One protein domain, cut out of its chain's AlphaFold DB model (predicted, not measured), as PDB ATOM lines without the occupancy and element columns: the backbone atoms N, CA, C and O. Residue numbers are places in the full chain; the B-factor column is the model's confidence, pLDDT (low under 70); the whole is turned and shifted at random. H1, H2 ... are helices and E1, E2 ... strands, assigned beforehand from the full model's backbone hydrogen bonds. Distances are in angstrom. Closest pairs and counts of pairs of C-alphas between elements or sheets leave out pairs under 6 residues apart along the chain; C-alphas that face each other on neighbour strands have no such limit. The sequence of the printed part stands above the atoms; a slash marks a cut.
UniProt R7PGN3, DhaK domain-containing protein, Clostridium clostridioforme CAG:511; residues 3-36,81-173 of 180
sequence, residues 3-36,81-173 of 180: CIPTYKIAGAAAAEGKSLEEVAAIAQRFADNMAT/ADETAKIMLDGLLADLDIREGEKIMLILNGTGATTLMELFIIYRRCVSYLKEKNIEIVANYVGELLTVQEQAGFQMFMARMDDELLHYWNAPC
ATOM      1  N   CYS A   3     -38.700 -12.447  -8.105       95.69
ATOM      2  CA  CYS A   3     -37.440 -12.519  -8.842       95.69
ATOM      3  C   CYS A   3     -37.224 -13.882  -9.525       95.69
ATOM      4  O   CYS A   3     -36.760 -13.908 -10.658       95.69
ATOM      5  N   ILE A   4     -37.610 -15.003  -8.903       96.56
ATOM      6  CA  ILE A   4     -37.405 -16.348  -9.466       96.56
ATOM      7  C   ILE A   4     -38.180 -16.559 -10.780       96.56
ATOM      8  O   ILE A   4     -37.543 -16.886 -11.787       96.56
ATOM      9  N   PRO A   5     -39.514 -16.353 -10.846       97.56
ATOM     10  CA  PRO A   5     -40.227 -16.448 -12.118       97.56
ATOM     11  C   PRO A   5     -39.777 -15.379 -13.127       97.56
ATOM     12  O   PRO A   5     -39.706 -15.679 -14.318       97.56
ATOM     13  N   THR A   6     -39.355 -14.191 -12.669       98.44
ATOM     14  CA  THR A   6     -38.761 -13.168 -13.551       98.44
ATOM     15  C   THR A   6     -37.482 -13.681 -14.220       98.44
ATOM     16  O   THR A   6     -37.342 -13.579 -15.437       98.44
ATOM     17  N   TYR A   7     -36.569 -14.306 -13.466       97.75
ATOM     18  CA  TYR A   7     -35.355 -14.917 -14.017       97.75
ATOM     19  C   TYR A   7     -35.674 -16.048 -14.989       97.75
ATOM     20  O   TYR A   7     -35.017 -16.163 -16.023       97.75
ATOM     21  N   LYS A   8     -36.688 -16.869 -14.693       98.00
ATOM     22  CA  LYS A   8     -37.107 -17.952 -15.589       98.00
ATOM     23  C   LYS A   8     -37.595 -17.416 -16.936       98.00
ATOM     24  O   LYS A   8     -37.225 -17.970 -17.970       98.00
ATOM     25  N   ILE A   9     -38.407 -16.363 -16.919       98.69
ATOM     26  CA  ILE A   9     -38.968 -15.745 -18.126       98.69
ATOM     27  C   ILE A   9     -37.874 -15.029 -18.923       98.69
ATOM     28  O   ILE A   9     -37.715 -15.292 -20.112       98.69
ATOM     29  N   ALA A  10     -37.060 -14.202 -18.262       98.69
ATOM     30  CA  ALA A  10     -35.952 -13.494 -18.898       98.69
ATOM     31  C   ALA A  10     -34.914 -14.462 -19.492       98.69
ATOM     32  O   ALA A  10     -34.462 -14.285 -20.621       98.69
ATOM     33  N   GLY A  11     -34.564 -15.517 -18.750       98.38
ATOM     34  CA  GLY A  11     -33.623 -16.541 -19.196       98.38
ATOM     35  C   GLY A  11     -34.137 -17.335 -20.396       98.38
ATOM     36  O   GLY A  11     -33.355 -17.642 -21.291       98.38
ATOM     37  N   ALA A  12     -35.441 -17.622 -20.452       98.62
ATOM     38  CA  ALA A  12     -36.058 -18.258 -21.613       98.62
ATOM     39  C   ALA A  12     -36.032 -17.345 -22.847       98.62
ATOM     40  O   ALA A  12     -35.594 -17.783 -23.907       98.62
ATOM     41  N   ALA A  13     -36.408 -16.070 -22.702       98.75
ATOM     42  CA  ALA A  13     -36.333 -15.097 -23.791       98.75
ATOM     43  C   ALA A  13     -34.895 -14.946 -24.325       98.75
ATOM     44  O   ALA A  13     -34.665 -14.972 -25.533       98.75
ATOM     45  N   ALA A  14     -33.905 -14.864 -23.430       98.75
ATOM     46  CA  ALA A  14     -32.495 -14.804 -23.809       98.75
ATOM     47  C   ALA A  14     -32.024 -16.081 -24.527       98.75
ATOM     48  O   ALA A  14     -31.283 -16.000 -25.505       98.75
ATOM     49  N   ALA A  15     -32.471 -17.260 -24.078       98.25
ATOM     50  CA  ALA A  15     -32.145 -18.536 -24.717       98.25
ATOM     51  C   ALA A  15     -32.709 -18.653 -26.146       98.25
ATOM     52  O   ALA A  15     -32.137 -19.365 -26.967       98.25
ATOM     53  N   GLU A  16     -33.780 -17.923 -26.460       98.25
ATOM     54  CA  GLU A  16     -34.338 -17.813 -27.815       98.25
ATOM     55  C   GLU A  16     -33.617 -16.785 -28.702       98.25
ATOM     56  O   GLU A  16     -33.994 -16.584 -29.855       98.25
ATOM     57  N   GLY A  17     -32.555 -16.152 -28.198       98.38
ATOM     58  CA  GLY A  17     -31.733 -15.217 -28.965       98.38
ATOM     59  C   GLY A  17     -32.300 -13.801 -29.057       98.38
ATOM     60  O   GLY A  17     -31.880 -13.046 -29.934       98.38
ATOM     61  N   LYS A  18     -33.231 -13.428 -28.168       98.69
ATOM     62  CA  LYS A  18     -33.705 -12.044 -28.018       98.69
ATOM     63  C   LYS A  18     -32.556 -11.089 -27.681       98.69
ATOM     64  O   LYS A  18     -31.601 -11.469 -26.999       98.69
ATOM     65  N   SER A  19     -32.654  -9.841 -28.140       98.81
ATOM     66  CA  SER A  19     -31.690  -8.795 -27.783       98.81
ATOM     67  C   SER A  19     -31.760  -8.458 -26.290       98.81
ATOM     68  O   SER A  19     -32.737  -8.772 -25.606       98.81
ATOM     69  N   LEU A  20     -30.736  -7.775 -25.769       98.75
ATOM     70  CA  LEU A  20     -30.727  -7.309 -24.381       98.75
ATOM     71  C   LEU A  20     -31.948  -6.429 -24.072       98.75
ATOM     72  O   LEU A  20     -32.573  -6.582 -23.024       98.75
ATOM     73  N   GLU A  21     -32.295  -5.533 -24.993       98.81
ATOM     74  CA  GLU A  21     -33.429  -4.619 -24.879       98.81
ATOM     75  C   GLU A  21     -34.760  -5.377 -24.863       98.81
ATOM     76  O   GLU A  21     -35.627  -5.074 -24.046       98.81
ATOM     77  N   GLU A  22     -34.912  -6.389 -25.722       98.75
ATOM     78  CA  GLU A  22     -36.108  -7.236 -25.745       98.75
ATOM     79  C   GLU A  22     -36.253  -8.041 -24.445       98.75
ATOM     80  O   GLU A  22     -37.329  -8.058 -23.846       98.75
ATOM     81  N   VAL A  23     -35.172  -8.669 -23.967       98.88
ATOM     82  CA  VAL A  23     -35.176  -9.431 -22.706       98.88
ATOM     83  C   VAL A  23     -35.524  -8.524 -21.529       98.88
ATOM     84  O   VAL A  23     -36.358  -8.892 -20.699       98.88
ATOM     85  N   ALA A  24     -34.924  -7.334 -21.462       98.81
ATOM     86  CA  ALA A  24     -35.212  -6.359 -20.417       98.81
ATOM     87  C   ALA A  24     -36.679  -5.906 -20.455       98.81
ATOM     88  O   ALA A  24     -37.322  -5.855 -19.409       98.81
ATOM     89  N   ALA A  25     -37.231  -5.644 -21.643       98.75
ATOM     90  CA  ALA A  25     -38.628  -5.252 -21.798       98.75
ATOM     91  C   ALA A  25     -39.600  -6.358 -21.352       98.75
ATOM     92  O   ALA A  25     -40.560  -6.077 -20.636       98.75
ATOM     93  N   ILE A  26     -39.340  -7.619 -21.718       98.81
ATOM     94  CA  ILE A  26     -40.158  -8.769 -21.301       98.81
ATOM     95  C   ILE A  26     -40.090  -8.959 -19.779       98.81
ATOM     96  O   ILE A  26     -41.123  -9.123 -19.126       98.81
ATOM     97  N   ALA A  27     -38.885  -8.912 -19.204       98.75
ATOM     98  CA  ALA A  27     -38.679  -9.063 -17.767       98.75
ATOM     99  C   ALA A  27     -39.360  -7.941 -16.973       98.75
ATOM    100  O   ALA A  27     -40.031  -8.222 -15.982       98.75
ATOM    101  N   GLN A  28     -39.236  -6.692 -17.433       98.62
ATOM    102  CA  GLN A  28     -39.878  -5.543 -16.801       98.62
ATOM    103  C   GLN A  28     -41.402  -5.642 -16.898       98.62
ATOM    104  O   GLN A  28     -42.076  -5.484 -15.888       98.62
ATOM    105  N   ARG A  29     -41.951  -6.009 -18.066       98.56
ATOM    106  CA  ARG A  29     -43.399  -6.218 -18.236       98.56
ATOM    107  C   ARG A  29     -43.940  -7.254 -17.253       98.56
ATOM    108  O   ARG A  29     -45.005  -7.045 -16.677       98.56
ATOM    109  N   PHE A  30     -43.224  -8.363 -17.069       98.75
ATOM    110  CA  PHE A  30     -43.598  -9.376 -16.086       98.75
ATOM    111  C   PHE A  30     -43.510  -8.836 -14.651       98.75
ATOM    112  O   PHE A  30     -44.442  -9.019 -13.871       98.75
ATOM    113  N   ALA A  31     -42.423  -8.132 -14.323       98.38
ATOM    114  CA  ALA A  31     -42.198  -7.569 -12.995       98.38
ATOM    115  C   ALA A  31     -43.216  -6.484 -12.605       98.38
ATOM    116  O   ALA A  31     -43.594  -6.401 -11.441       98.38
ATOM    117  N   ASP A  32     -43.699  -5.700 -13.570       98.00
ATOM    118  CA  ASP A  32     -44.729  -4.675 -13.359       98.00
ATOM    119  C   ASP A  32     -46.132  -5.272 -13.149       98.00
ATOM    120  O   ASP A  32     -47.048  -4.571 -12.727       98.00
ATOM    121  N   ASN A  33     -46.324  -6.558 -13.460       97.75
ATOM    122  CA  ASN A  33     -47.617  -7.245 -13.416       97.75
ATOM    123  C   ASN A  33     -47.632  -8.411 -12.418       97.75
ATOM    124  O   ASN A  33     -48.373  -9.384 -12.601       97.75
ATOM    125  N   MET A  34     -46.813  -8.327 -11.369       98.25
ATOM    126  CA  MET A  34     -46.733  -9.337 -10.322       98.25
ATOM    127  C   MET A  34     -46.782  -8.726  -8.923       98.25
ATOM    128  O   MET A  34     -46.306  -7.621  -8.694       98.25
ATOM    129  N   ALA A  35     -47.309  -9.489  -7.973       97.88
ATOM    130  CA  ALA A  35     -47.383  -9.118  -6.569       97.88
ATOM    131  C   ALA A  35     -47.060 -10.325  -5.682       97.88
ATOM    132  O   ALA A  35     -47.147 -11.487  -6.093       97.88
ATOM    133  N   THR A  36     -46.634 -10.072  -4.447       97.12
ATOM    134  CA  THR A  36     -46.387 -11.127  -3.455       97.12
ATOM    135  C   THR A  36     -46.843 -10.670  -2.085       97.12
ATOM    136  O   THR A  36     -46.429  -9.614  -1.620       97.12
ATOM    137  N   ALA A  81     -55.992 -22.242   7.326       97.94
ATOM    138  CA  ALA A  81     -55.384 -22.203   5.996       97.94
ATOM    139  C   ALA A  81     -56.337 -21.604   4.942       97.94
ATOM    140  O   ALA A  81     -55.905 -20.847   4.074       97.94
ATOM    141  N   ASP A  82     -57.639 -21.895   5.050       98.62
ATOM    142  CA  ASP A  82     -58.635 -21.429   4.087       98.62
ATOM    143  C   ASP A  82     -58.912 -19.922   4.210       98.62
ATOM    144  O   ASP A  82     -59.032 -19.225   3.198       98.62
ATOM    145  N   GLU A  83     -59.003 -19.411   5.441       98.38
ATOM    146  CA  GLU A  83     -59.150 -17.977   5.713       98.38
ATOM    147  C   GLU A  83     -57.895 -17.207   5.301       98.38
ATOM    148  O   GLU A  83     -58.002 -16.185   4.626       98.38
ATOM    149  N   THR A  84     -56.710 -17.726   5.636       97.88
ATOM    150  CA  THR A  84     -55.423 -17.117   5.268       97.88
ATOM    151  C   THR A  84     -55.279 -17.024   3.752       97.88
ATOM    152  O   THR A  84     -54.976 -15.954   3.224       97.88
ATOM    153  N   ALA A  85     -55.576 -18.112   3.031       98.50
ATOM    154  CA  ALA A  85     -55.556 -18.126   1.572       98.50
ATOM    155  C   ALA A  85     -56.492 -17.066   0.980       98.50
ATOM    156  O   ALA A  85     -56.111 -16.356   0.052       98.50
ATOM    157  N   LYS A  86     -57.703 -16.929   1.533       98.44
ATOM    158  CA  LYS A  86     -58.669 -15.927   1.078       98.44
ATOM    159  C   LYS A  86     -58.173 -14.499   1.312       98.44
ATOM    160  O   LYS A  86     -58.236 -13.703   0.382       98.44
ATOM    161  N   ILE A  87     -57.669 -14.189   2.509       97.56
ATOM    162  CA  ILE A  87     -57.141 -12.854   2.841       97.56
ATOM    163  C   ILE A  87     -56.027 -12.465   1.864       97.56
ATOM    164  O   ILE A  87     -56.041 -11.367   1.309       97.56
ATOM    165  N   MET A  88     -55.082 -13.375   1.619       97.88
ATOM    166  CA  MET A  88     -53.954 -13.111   0.728       97.88
ATOM    167  C   MET A  88     -54.387 -12.992  -0.737       97.88
ATOM    168  O   MET A  88     -53.928 -12.087  -1.428       97.88
ATOM    169  N   LEU A  89     -55.294 -13.852  -1.214       98.50
ATOM    170  CA  LEU A  89     -55.818 -13.749  -2.579       98.50
ATOM    171  C   LEU A  89     -56.584 -12.450  -2.797       98.50
ATOM    172  O   LEU A  89     -56.374 -11.809  -3.816       98.50
ATOM    173  N   ASP A  90     -57.433 -12.041  -1.855       98.12
ATOM    174  CA  ASP A  90     -58.159 -10.773  -1.963       98.12
ATOM    175  C   ASP A  90     -57.188  -9.587  -2.061       98.12
ATOM    176  O   ASP A  90     -57.381  -8.713  -2.905       98.12
ATOM    177  N   GLY A  91     -56.114  -9.590  -1.261       97.38
ATOM    178  CA  GLY A  91     -55.064  -8.573  -1.330       97.38
ATOM    179  C   GLY A  91     -54.340  -8.547  -2.680       97.38
ATOM    180  O   GLY A  91     -54.222  -7.486  -3.284       97.38
ATOM    181  N   LEU A  92     -53.910  -9.707  -3.186       98.06
ATOM    182  CA  LEU A  92     -53.202  -9.813  -4.470       98.06
ATOM    183  C   LEU A  92     -54.086  -9.449  -5.668       98.06
ATOM    184  O   LEU A  92     -53.632  -8.774  -6.586       98.06
ATOM    185  N   LEU A  93     -55.348  -9.888  -5.667       98.50
ATOM    186  CA  LEU A  93     -56.302  -9.570  -6.730       98.50
ATOM    187  C   LEU A  93     -56.595  -8.069  -6.787       98.50
ATOM    188  O   LEU A  93     -56.705  -7.519  -7.879       98.50
ATOM    189  N   ALA A  94     -56.716  -7.420  -5.624       98.06
ATOM    190  CA  ALA A  94     -56.931  -5.982  -5.535       98.06
ATOM    191  C   ALA A  94     -55.699  -5.185  -5.988       98.06
ATOM    192  O   ALA A  94     -55.849  -4.231  -6.743       98.06
ATOM    193  N   ASP A  95     -54.498  -5.592  -5.563       97.69
ATOM    194  CA  ASP A  95     -53.236  -4.925  -5.916       97.69
ATOM    195  C   ASP A  95     -52.963  -4.964  -7.429       97.69
ATOM    196  O   ASP A  95     -52.561  -3.971  -8.029       97.69
ATOM    197  N   LEU A  96     -53.262  -6.098  -8.069       98.00
ATOM    198  CA  LEU A  96     -53.044  -6.306  -9.503       98.00
ATOM    199  C   LEU A  96     -54.238  -5.913 -10.395       98.00
ATOM    200  O   LEU A  96     -54.141  -6.036 -11.622       98.00
ATOM    201  N   ASP A  97     -55.359  -5.480  -9.803       98.06
ATOM    202  CA  ASP A  97     -56.654  -5.262 -10.477       98.06
ATOM    203  C   ASP A  97     -57.014  -6.431 -11.418       98.06
ATOM    204  O   ASP A  97     -57.296  -6.243 -12.601       98.06
ATOM    205  N   ILE A  98     -56.914  -7.669 -10.914       98.19
ATOM    206  CA  ILE A  98     -57.216  -8.882 -11.693       98.19
ATOM    207  C   ILE A  98     -58.725  -9.079 -11.765       98.19
ATOM    208  O   ILE A  98     -59.425  -9.096 -10.748       98.19
ATOM    209  N   ARG A  99     -59.221  -9.287 -12.981       96.06
ATOM    210  CA  ARG A  99     -60.646  -9.387 -13.286       96.06
ATOM    211  C   ARG A  99     -61.036 -10.786 -13.744       96.06
ATOM    212  O   ARG A  99     -60.209 -11.641 -14.051       96.06
ATOM    213  N   GLU A 100     -62.344 -11.012 -13.767       97.81
ATOM    214  CA  GLU A 100     -62.943 -12.223 -14.320       97.81
ATOM    215  C   GLU A 100     -62.481 -12.465 -15.771       97.81
ATOM    216  O   GLU A 100     -62.427 -11.543 -16.584       97.81
ATOM    217  N   GLY A 101     -62.172 -13.724 -16.091       98.06
ATOM    218  CA  GLY A 101     -61.709 -14.177 -17.402       98.06
ATOM    219  C   GLY A 101     -60.199 -14.066 -17.617       98.06
ATOM    220  O   GLY A 101     -59.705 -14.506 -18.656       98.06
ATOM    221  N   GLU A 102     -59.454 -13.498 -16.668       98.50
ATOM    222  CA  GLU A 102     -58.003 -13.374 -16.776       98.50
ATOM    223  C   GLU A 102     -57.258 -14.666 -16.412       98.50
ATOM    224  O   GLU A 102     -57.721 -15.506 -15.635       98.50
ATOM    225  N   LYS A 103     -56.053 -14.790 -16.976       98.69
ATOM    226  CA  LYS A 103     -55.112 -15.883 -16.740       98.69
ATOM    227  C   LYS A 103     -53.997 -15.403 -15.822       98.69
ATOM    228  O   LYS A 103     -53.412 -14.345 -16.052       98.69
ATOM    229  N   ILE A 104     -53.659 -16.198 -14.813       98.81
ATOM    230  CA  ILE A 104     -52.621 -15.858 -13.840       98.81
ATOM    231  C   ILE A 104     -51.636 -17.001 -13.607       98.81
ATOM    232  O   ILE A 104     -51.920 -18.179 -13.842       98.81
ATOM    233  N   MET A 105     -50.457 -16.633 -13.114       98.81
ATOM    234  CA  MET A 105     -49.523 -17.527 -12.451       98.81
ATOM    235  C   MET A 105     -49.755 -17.438 -10.947       98.81
ATOM    236  O   MET A 105     -49.808 -16.333 -10.415       98.81
ATOM    237  N   LEU A 106     -49.841 -18.579 -10.262       98.81
ATOM    238  CA  LEU A 106     -49.911 -18.637  -8.801       98.81
ATOM    239  C   LEU A 106     -48.804 -19.537  -8.258       98.81
ATOM    240  O   LEU A 106     -48.754 -20.724  -8.582       98.81
ATOM    241  N   ILE A 107     -47.945 -19.000  -7.396       98.62
ATOM    242  CA  ILE A 107     -46.927 -19.803  -6.717       98.62
ATOM    243  C   ILE A 107     -47.115 -19.718  -5.207       98.62
ATOM    244  O   ILE A 107     -47.204 -18.625  -4.647       98.62
ATOM    245  N   LEU A 108     -47.121 -20.883  -4.558       98.44
ATOM    246  CA  LEU A 108     -46.943 -20.997  -3.116       98.44
ATOM    247  C   LEU A 108     -45.515 -21.426  -2.813       98.44
ATOM    248  O   LEU A 108     -45.091 -22.525  -3.176       98.44
ATOM    249  N   ASN A 109     -44.791 -20.536  -2.146       97.75
ATOM    250  CA  ASN A 109     -43.417 -20.734  -1.723       97.75
ATOM    251  C   ASN A 109     -43.349 -20.839  -0.195       97.75
ATOM    252  O   ASN A 109     -43.549 -19.834   0.484       97.75
ATOM    253  N   GLY A 110     -43.051 -22.018   0.344       97.44
ATOM    254  CA  GLY A 110     -42.750 -22.192   1.765       97.44
ATOM    255  C   GLY A 110     -41.520 -21.381   2.176       97.44
ATOM    256  O   GLY A 110     -40.575 -21.242   1.397       97.44
ATOM    257  N   THR A 111     -41.528 -20.821   3.388       95.44
ATOM    258  CA  THR A 111     -40.398 -20.013   3.883       95.44
ATOM    259  C   THR A 111     -39.346 -20.810   4.645       95.44
ATOM    260  O   THR A 111     -38.376 -20.208   5.085       95.44
ATOM    261  N   GLY A 112     -39.478 -22.132   4.761       95.25
ATOM    262  CA  GLY A 112     -38.488 -22.973   5.434       95.25
ATOM    263  C   GLY A 112     -39.107 -24.162   6.153       95.25
ATOM    264  O   GLY A 112     -38.883 -25.300   5.768       95.25
ATOM    265  N   ALA A 113     -39.897 -23.910   7.198       96.56
ATOM    266  CA  ALA A 113     -40.440 -24.982   8.043       96.56
ATOM    267  C   ALA A 113     -41.879 -25.409   7.700       96.56
ATOM    268  O   ALA A 113     -42.397 -26.349   8.300       96.56
ATOM    269  N   THR A 114     -42.541 -24.747   6.745       97.56
ATOM    270  CA  THR A 114     -43.884 -25.151   6.300       97.56
ATOM    271  C   THR A 114     -43.804 -26.358   5.384       97.56
ATOM    272  O   THR A 114     -43.164 -26.330   4.336       97.56
ATOM    273  N   THR A 115     -44.503 -27.420   5.762       98.25
ATOM    274  CA  THR A 115     -44.469 -28.686   5.041       98.25
ATOM    275  C   THR A 115     -45.139 -28.576   3.674       98.25
ATOM    276  O   THR A 115     -46.101 -27.834   3.463       98.25
ATOM    277  N   LEU A 116     -44.700 -29.421   2.740       98.19
ATOM    278  CA  LEU A 116     -45.318 -29.507   1.418       98.19
ATOM    279  C   LEU A 116     -46.817 -29.863   1.490       98.19
ATOM    280  O   LEU A 116     -47.607 -29.396   0.670       98.19
ATOM    281  N   MET A 117     -47.228 -30.655   2.488       98.56
ATOM    282  CA  MET A 117     -48.637 -30.994   2.715       98.56
ATOM    283  C   MET A 117     -49.466 -29.755   3.071       98.56
ATOM    284  O   MET A 117     -50.536 -29.557   2.494       98.56
ATOM    285  N   GLU A 118     -48.971 -28.908   3.972       98.56
ATOM    286  CA  GLU A 118     -49.633 -27.654   4.350       98.56
ATOM    287  C   GLU A 118     -49.749 -26.707   3.153       98.56
ATOM    288  O   GLU A 118     -50.831 -26.172   2.898       98.56
ATOM    289  N   LEU A 119     -48.688 -26.577   2.348       98.75
ATOM    290  CA  LEU A 119     -48.729 -25.787   1.115       98.75
ATOM    291  C   LEU A 119     -49.811 -26.290   0.148       98.75
ATOM    292  O   LEU A 119     -50.536 -25.485  -0.435       98.75
ATOM    293  N   PHE A 120     -49.986 -27.606  -0.001       98.75
ATOM    294  CA  PHE A 120     -51.053 -28.154  -0.843       98.75
ATOM    295  C   PHE A 120     -52.461 -27.951  -0.266       98.75
ATOM    296  O   PHE A 120     -53.403 -27.756  -1.039       98.75
ATOM    297  N   ILE A 121     -52.627 -27.940   1.062       98.75
ATOM    298  CA  ILE A 121     -53.904 -27.584   1.707       98.75
ATOM    299  C   ILE A 121     -54.285 -26.138   1.361       98.75
ATOM    300  O   ILE A 121     -55.426 -25.879   0.970       98.75
ATOM    301  N   ILE A 122     -53.322 -25.217   1.426       98.81
ATOM    302  CA  ILE A 122     -53.508 -23.812   1.038       98.81
ATOM    303  C   ILE A 122     -53.802 -23.711  -0.466       98.81
ATOM    304  O   ILE A 122     -54.765 -23.055  -0.873       98.81
ATOM    305  N   TYR A 123     -53.025 -24.404  -1.307       98.81
ATOM    306  CA  TYR A 123     -53.190 -24.376  -2.764       98.81
ATOM    307  C   TYR A 123     -54.576 -24.854  -3.197       98.81
ATOM    308  O   TYR A 123     -55.212 -24.222  -4.040       98.81
ATOM    309  N   ARG A 124     -55.092 -25.924  -2.575       98.75
ATOM    310  CA  ARG A 124     -56.460 -26.418  -2.799       98.75
ATOM    311  C   ARG A 124     -57.483 -25.300  -2.624       98.75
ATOM    312  O   ARG A 124     -58.370 -25.151  -3.469       98.75
ATOM    313  N   ARG A 125     -57.382 -24.514  -1.543       98.69
ATOM    314  CA  ARG A 125     -58.307 -23.396  -1.332       98.69
ATOM    315  C   ARG A 125     -58.138 -22.326  -2.400       98.69
ATOM    316  O   ARG A 125     -59.149 -21.842  -2.903       98.69
ATOM    317  N   CYS A 126     -56.901 -22.004  -2.775       98.81
ATOM    318  CA  CYS A 126     -56.632 -21.008  -3.809       98.81
ATOM    319  C   CYS A 126     -57.284 -21.370  -5.146       98.81
ATOM    320  O   CYS A 126     -57.956 -20.535  -5.747       98.81
ATOM    321  N   VAL A 127     -57.157 -22.633  -5.567       98.81
ATOM    322  CA  VAL A 127     -57.781 -23.150  -6.793       98.81
ATOM    323  C   VAL A 127     -59.304 -23.011  -6.740       98.81
ATOM    324  O   VAL A 127     -59.897 -22.502  -7.687       98.81
ATOM    325  N   SER A 128     -59.949 -23.424  -5.640       98.69
ATOM    326  CA  SER A 128     -61.408 -23.276  -5.488       98.69
ATOM    327  C   SER A 128     -61.829 -21.809  -5.558       98.69
ATOM    328  O   SER A 128     -62.750 -21.464  -6.292       98.69
ATOM    329  N   TYR A 129     -61.121 -20.945  -4.830       98.69
ATOM    330  CA  TYR A 129     -61.467 -19.535  -4.702       98.69
ATOM    331  C   TYR A 129     -61.336 -18.764  -6.021       98.69
ATOM    332  O   TYR A 129     -62.217 -17.983  -6.375       98.69
ATOM    333  N   LEU A 130     -60.263 -19.003  -6.777       98.69
ATOM    334  CA  LEU A 130     -60.056 -18.369  -8.082       98.69
ATOM    335  C   LEU A 130     -61.028 -18.911  -9.138       98.69
ATOM    336  O   LEU A 130     -61.543 -18.140  -9.945       98.69
ATOM    337  N   LYS A 131     -61.381 -20.202  -9.068       98.50
ATOM    338  CA  LYS A 131     -62.418 -20.789  -9.926       98.50
ATOM    339  C   LYS A 131     -63.794 -20.164  -9.685       98.50
ATOM    340  O   LYS A 131     -64.500 -19.882 -10.648       98.50
ATOM    341  N   GLU A 132     -64.170 -19.916  -8.428       98.31
ATOM    342  CA  GLU A 132     -65.414 -19.208  -8.065       98.31
ATOM    343  C   GLU A 132     -65.469 -17.784  -8.653       98.31
ATOM    344  O   GLU A 132     -66.552 -17.263  -8.901       98.31
ATOM    345  N   LYS A 133     -64.307 -17.169  -8.906       98.25
ATOM    346  CA  LYS A 133     -64.157 -15.847  -9.533       98.25
ATOM    347  C   LYS A 133     -63.945 -15.888 -11.049       98.25
ATOM    348  O   LYS A 133     -63.732 -14.836 -11.642       98.25
ATOM    349  N   ASN A 134     -63.972 -17.075 -11.659       98.56
ATOM    350  CA  ASN A 134     -63.678 -17.278 -13.078       98.56
ATOM    351  C   ASN A 134     -62.305 -16.691 -13.490       98.56
ATOM    352  O   ASN A 134     -62.172 -16.034 -14.518       98.56
ATOM    353  N   ILE A 135     -61.282 -16.919 -12.658       98.81
ATOM    354  CA  ILE A 135     -59.872 -16.592 -12.927       98.81
ATOM    355  C   ILE A 135     -59.110 -17.904 -13.121       98.81
ATOM    356  O   ILE A 135     -59.199 -18.815 -12.291       98.81
ATOM    357  N   GLU A 136     -58.355 -18.013 -14.210       98.56
ATOM    358  CA  GLU A 136     -57.668 -19.245 -14.593       98.56
ATOM    359  C   GLU A 136     -56.209 -19.250 -14.116       98.56
ATOM    360  O   GLU A 136     -55.425 -18.363 -14.446       98.56
ATOM    361  N   ILE A 137     -55.809 -20.289 -13.378       98.81
ATOM    362  CA  ILE A 137     -54.397 -20.532 -13.058       98.81
ATOM    363  C   ILE A 137     -53.775 -21.306 -14.226       98.81
ATOM    364  O   ILE A 137     -53.977 -22.513 -14.341       98.81
ATOM    365  N   VAL A 138     -53.000 -20.628 -15.075       98.75
ATOM    366  CA  VAL A 138     -52.346 -21.243 -16.253       98.75
ATOM    367  C   VAL A 138     -50.901 -21.661 -15.996       98.75
ATOM    368  O   VAL A 138     -50.315 -22.424 -16.764       98.75
ATOM    369  N   ALA A 139     -50.310 -21.168 -14.910       98.31
ATOM    370  CA  ALA A 139     -48.970 -21.519 -14.475       98.31
ATOM    371  C   ALA A 139     -48.911 -21.569 -12.949       98.31
ATOM    372  O   ALA A 139     -49.489 -20.727 -12.264       98.31
ATOM    373  N   ASN A 140     -48.190 -22.542 -12.398       97.94
ATOM    374  CA  ASN A 140     -48.050 -22.654 -10.956       97.94
ATOM    375  C   ASN A 140     -46.745 -23.321 -10.529       97.94
ATOM    376  O   ASN A 140     -46.069 -23.988 -11.314       97.94
ATOM    377  N   TYR A 141     -46.439 -23.159  -9.246       97.75
ATOM    378  CA  TYR A 141     -45.453 -23.945  -8.517       97.75
ATOM    379  C   TYR A 141     -45.894 -24.042  -7.049       97.75
ATOM    380  O   TYR A 141     -46.525 -23.126  -6.521       97.75
ATOM    381  N   VAL A 142     -45.614 -25.167  -6.394       98.38
ATOM    382  CA  VAL A 142     -45.873 -25.363  -4.962       98.38
ATOM    383  C   VAL A 142     -44.658 -26.067  -4.380       98.38
ATOM    384  O   VAL A 142     -44.331 -27.175  -4.803       98.38
ATOM    385  N   GLY A 143     -43.976 -25.413  -3.449       97.12
ATOM    386  CA  GLY A 143     -42.745 -25.922  -2.852       97.12
ATOM    387  C   GLY A 143     -41.966 -24.803  -2.185       97.12
ATOM    388  O   GLY A 143     -42.545 -23.815  -1.755       97.12
ATOM    389  N   GLU A 144     -40.653 -24.935  -2.131       95.75
ATOM    390  CA  GLU A 144     -39.738 -23.905  -1.642       95.75
ATOM    391  C   GLU A 144     -38.922 -23.423  -2.838       95.75
ATOM    392  O   GLU A 144     -38.601 -24.219  -3.692       95.75
ATOM    393  N   LEU A 145     -38.646 -22.135  -2.982       94.19
ATOM    394  CA  LEU A 145     -37.803 -21.554  -4.043       94.19
ATOM    395  C   LEU A 145     -36.904 -20.464  -3.456       94.19
ATOM    396  O   LEU A 145     -35.758 -20.301  -3.869       94.19
ATOM    397  N   LEU A 146     -37.448 -19.707  -2.504       94.31
ATOM    398  CA  LEU A 146     -36.796 -18.631  -1.779       94.31
ATOM    399  C   LEU A 146     -37.222 -18.714  -0.306       94.31
ATOM    400  O   LEU A 146     -38.292 -18.228   0.067       94.31
ATOM    401  N   THR A 147     -36.415 -19.387   0.510       94.56
ATOM    402  CA  THR A 147     -36.681 -19.590   1.940       94.56
ATOM    403  C   THR A 147     -36.088 -18.471   2.799       94.56
ATOM    404  O   THR A 147     -35.235 -17.703   2.355       94.56
ATOM    405  N   VAL A 148     -36.538 -18.407   4.051       92.50
ATOM    406  CA  VAL A 148     -36.031 -17.551   5.126       92.50
ATOM    407  C   VAL A 148     -35.551 -18.471   6.250       92.50
ATOM    408  O   VAL A 148     -36.189 -18.602   7.288       92.50
ATOM    409  N   GLN A 149     -34.440 -19.173   6.001       93.06
ATOM    410  CA  GLN A 149     -33.890 -20.185   6.916       93.06
ATOM    411  C   GLN A 149     -34.981 -21.187   7.362       93.06
ATOM    412  O   GLN A 149     -35.578 -21.831   6.504       93.06
ATOM    413  N   GLU A 150     -35.240 -21.327   8.665       93.75
ATOM    414  CA  GLU A 150     -36.254 -22.212   9.244       93.75
ATOM    415  C   GLU A 150     -37.611 -21.542   9.523       93.75
ATOM    416  O   GLU A 150     -38.454 -22.139  10.189       93.75
ATOM    417  N   GLN A 151     -37.864 -20.331   9.013       94.19
ATOM    418  CA  GLN A 151     -39.131 -19.627   9.231       94.19
ATOM    419  C   GLN A 151     -40.336 -20.488   8.812       94.19
ATOM    420  O   GLN A 151     -40.423 -20.929   7.656       94.19
ATOM    421  N   ALA A 152     -41.316 -20.674   9.701       94.81
ATOM    422  CA  ALA A 152     -42.595 -21.272   9.325       94.81
ATOM    423  C   ALA A 152     -43.532 -20.201   8.752       94.81
ATOM    424  O   ALA A 152     -43.768 -19.154   9.361       94.81
ATOM    425  N   GLY A 153     -44.078 -20.474   7.575       95.62
ATOM    426  CA  GLY A 153     -44.848 -19.530   6.789       95.62
ATOM    427  C   GLY A 153     -44.778 -19.828   5.294       95.62
ATOM    428  O   GLY A 153     -44.133 -20.776   4.832       95.62
ATOM    429  N   PHE A 154     -45.440 -18.989   4.506       97.44
ATOM    430  CA  PHE A 154     -45.391 -19.091   3.053       97.44
ATOM    431  C   PHE A 154     -45.537 -17.733   2.377       97.44
ATOM    432  O   PHE A 154     -46.015 -16.755   2.945       97.44
ATOM    433  N   GLN A 155     -45.127 -17.685   1.120       97.50
ATOM    434  CA  GLN A 155     -45.280 -16.559   0.217       97.50
ATOM    435  C   GLN A 155     -46.252 -16.969  -0.879       97.50
ATOM    436  O   GLN A 155     -46.058 -17.995  -1.534       97.50
ATOM    437  N   MET A 156     -47.293 -16.166  -1.068       98.38
ATOM    438  CA  MET A 156     -48.227 -16.282  -2.174       98.38
ATOM    439  C   MET A 156     -47.859 -15.238  -3.217       98.38
ATOM    440  O   MET A 156     -47.983 -14.035  -2.991       98.38
ATOM    441  N   PHE A 157     -47.369 -15.723  -4.347       98.62
ATOM    442  CA  PHE A 157     -47.001 -14.917  -5.497       98.62
ATOM    443  C   PHE A 157     -48.075 -15.037  -6.573       98.62
ATOM    444  O   PHE A 157     -48.503 -16.153  -6.881       98.62
ATOM    445  N   MET A 158     -48.449 -13.910  -7.174       98.81
ATOM    446  CA  MET A 158     -49.353 -13.850  -8.316       98.81
ATOM    447  C   MET A 158     -48.750 -12.994  -9.427       98.81
ATOM    448  O   MET A 158     -48.162 -11.955  -9.142       98.81
ATOM    449  N   ALA A 159     -48.932 -13.401 -10.681       98.81
ATOM    450  CA  ALA A 159     -48.657 -12.554 -11.839       98.81
ATOM    451  C   ALA A 159     -49.733 -12.721 -12.910       98.81
ATOM    452  O   ALA A 159     -50.221 -13.833 -13.120       98.81
ATOM    453  N   ARG A 160     -50.071 -11.637 -13.610       98.62
ATOM    454  CA  ARG A 160     -50.901 -11.695 -14.823       98.62
ATOM    455  C   ARG A 160     -50.128 -12.409 -15.931       98.62
ATOM    456  O   ARG A 160     -48.945 -12.142 -16.131       98.62
ATOM    457  N   MET A 161     -50.791 -13.311 -16.647       98.62
ATOM    458  CA  MET A 161     -50.173 -14.130 -17.688       98.62
ATOM    459  C   MET A 161     -50.870 -13.944 -19.033       98.62
ATOM    460  O   MET A 161     -52.091 -13.852 -19.117       98.62
ATOM    461  N   ASP A 162     -50.069 -13.971 -20.090       98.31
ATOM    462  CA  ASP A 162     -50.503 -14.110 -21.475       98.31
ATOM    463  C   ASP A 162     -49.822 -15.337 -22.107       98.31
ATOM    464  O   ASP A 162     -49.036 -16.041 -21.460       98.31
ATOM    465  N   ASP A 163     -50.144 -15.621 -23.368       98.56
ATOM    466  CA  ASP A 163     -49.608 -16.794 -24.063       98.56
ATOM    467  C   ASP A 163     -48.081 -16.694 -24.281       98.56
ATOM    468  O   ASP A 163     -47.396 -17.718 -24.283       98.56
ATOM    469  N   GLU A 164     -47.519 -15.482 -24.389       98.56
ATOM    470  CA  GLU A 164     -46.072 -15.264 -24.528       98.56
ATOM    471  C   GLU A 164     -45.333 -15.569 -23.213       98.56
ATOM    472  O   GLU A 164     -44.346 -16.307 -23.193       98.56
ATOM    473  N   LEU A 165     -45.823 -15.058 -22.083       98.62
ATOM    474  CA  LEU A 165     -45.251 -15.338 -20.765       98.62
ATOM    475  C   LEU A 165     -45.408 -16.815 -20.396       98.62
ATOM    476  O   LEU A 165     -44.505 -17.405 -19.796       98.62
ATOM    477  N   LEU A 166     -46.534 -17.433 -20.766       98.56
ATOM    478  CA  LEU A 166     -46.759 -18.862 -20.563       98.56
ATOM    479  C   LEU A 166     -45.774 -19.702 -21.384       98.56
ATOM    480  O   LEU A 166     -45.233 -20.686 -20.871       98.56
ATOM    481  N   HIS A 167     -45.500 -19.298 -22.626       98.50
ATOM    482  CA  HIS A 167     -44.470 -19.904 -23.466       98.50
ATOM    483  C   HIS A 167     -43.092 -19.853 -22.787       98.50
ATOM    484  O   HIS A 167     -42.488 -20.904 -22.551       98.50
ATOM    485  N   TYR A 168     -42.639 -18.681 -22.331       98.62
ATOM    486  CA  TYR A 168     -41.352 -18.553 -21.633       98.62
ATOM    487  C   TYR A 168     -41.300 -19.313 -20.299       98.62
ATOM    488  O   TYR A 168     -40.275 -19.912 -19.956       98.62
ATOM    489  N   TRP A 169     -42.398 -19.355 -19.540       98.06
ATOM    490  CA  TRP A 169     -42.482 -20.174 -18.328       98.06
ATOM    491  C   TRP A 169     -42.335 -21.672 -18.633       98.06
ATOM    492  O   TRP A 169     -41.749 -22.418 -17.842       98.06
ATOM    493  N   ASN A 170     -42.857 -22.129 -19.772       97.94
ATOM    494  CA  ASN A 170     -42.812 -23.525 -20.205       97.94
ATOM    495  C   ASN A 170     -41.544 -23.918 -20.964       97.94
ATOM    496  O   ASN A 170     -41.277 -25.113 -21.071       97.94
ATOM    497  N   ALA A 171     -40.736 -22.954 -21.410       98.44
ATOM    498  CA  ALA A 171     -39.462 -23.236 -22.058       98.44
ATOM    499  C   ALA A 171     -38.538 -24.091 -21.159       98.44
ATOM    500  O   ALA A 171     -38.516 -23.869 -19.937       98.44
ATOM    501  N   PRO A 172     -37.749 -25.018 -21.733       97.56
ATOM    502  CA  PRO A 172     -36.850 -25.874 -20.970       97.56
ATOM    503  C   PRO A 172     -35.859 -25.091 -20.109       97.56
ATOM    504  O   PRO A 172     -35.417 -23.997 -20.467       97.56
ATOM    505  N   CYS A 173     -35.473 -25.663 -18.972       96.69
ATOM    506  CA  CYS A 173     -34.367 -25.135 -18.176       96.69
ATOM    507  C   CYS A 173     -33.683 -26.247 -17.381       96.69
ATOM    508  O   CYS A 173     -34.302 -27.241 -17.006       96.69
TER     509      CYS A 173
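This is residues 3 to 36 and 81 to 173 of the 180 residues of the protein "DhaK domain-containing protein" of Clostridium clostridioforme CAG:511 (UniProt R7PGN3). A twisted wall of four strands has H3 and H4 packed over one face and the short H5 over the other, while the helical hairpin of H1 and H2 packs on H5 through H1 and reaches away from the sheet. The printed part has 127 residues, with five named helices and four named strands in the order H1 H2 E1 H3 E2 H4 E3 E4 H5. The mixed sheet runs E1 E4 E2 E3, with only E2 and E3 parallel; the class is mixed, helices and strands. The whole is compact, with a radius of gyration of the C-alphas of 14.9 A and spans of 44 by 36 by 22 A.

Begin at the inner strands E4, residues 153 to 160, and E2, residues 103 to 110: they are antiparallel at 163 degrees, with N 155 and O 109 2.7 A apart. Beside E2 look for the edge strand E3, residues 136 to 143, parallel to it at 13 degrees, with N 104 and O 136 2.8 A apart; E3 bends by 65 degrees at residue 139. The other edge strand, E1, residues 34 to 36, is antiparallel to E4 at 167 degrees, with N 35 and O 158 2.9 A apart. H4, residues 116 to 132, has a height over the sheet of 9.0 A and runs along the strands, at 20 degrees to E2 on the local plane. E2, H4 and E3 make a strand-helix-strand unit, two parallel neighbour strands with a helix between, and its crossover is right-handed. On the same face, H3, residues 81 to 95, lies over E1 and E4 at a height of 9.7 A; it touches H4 at a steep tilt of 54 degrees, closest at the C-alphas of Ala 81 and Ile 122, 5.5 A apart. On the opposite face find H5, residues 163 to 170, at a height of 9.7 A. H1, residues 3 to 15, touches H5 and is about perpendicular to it at 82 degrees, with the closest C-alphas, Ile 9 and Tyr 168, 5.1 A apart. H1 and H2, residues 20 to 31, form a helical hairpin at a shallow tilt of 30 degrees, with the C-alphas of Ala 10 and Ala 27 closest at 5.3 A. H1 only grazes the sheet, with residues 3 to 6. In H1, H2, H3, H4 and H5 every O i to N i+4 pair is within hydrogen-bond range.

Find C-alpha 3 at (-37.440, -12.519, -8.842); from there H1 runs 17.8 A to C-alpha 15. H4, the longest helix, begins at C-alpha 116 at (-45.318, -29.507, 1.418) and measures 24.5 A; H3 measures 21.1 A. E4 spans 23.8 A and E2 23.1 A. H5 ends at C-alpha 170, at (-42.812, -23.525, -20.205).

The C-alphas farthest apart are those of Gly 17 and Glu 83, 44.3 A. Residues 37 to 80 are not printed, and C-alphas 36 and 81 are 17.1 A apart across the cut. Of the links that are printed whole, none is long. No printed residue has a pLDDT under 70.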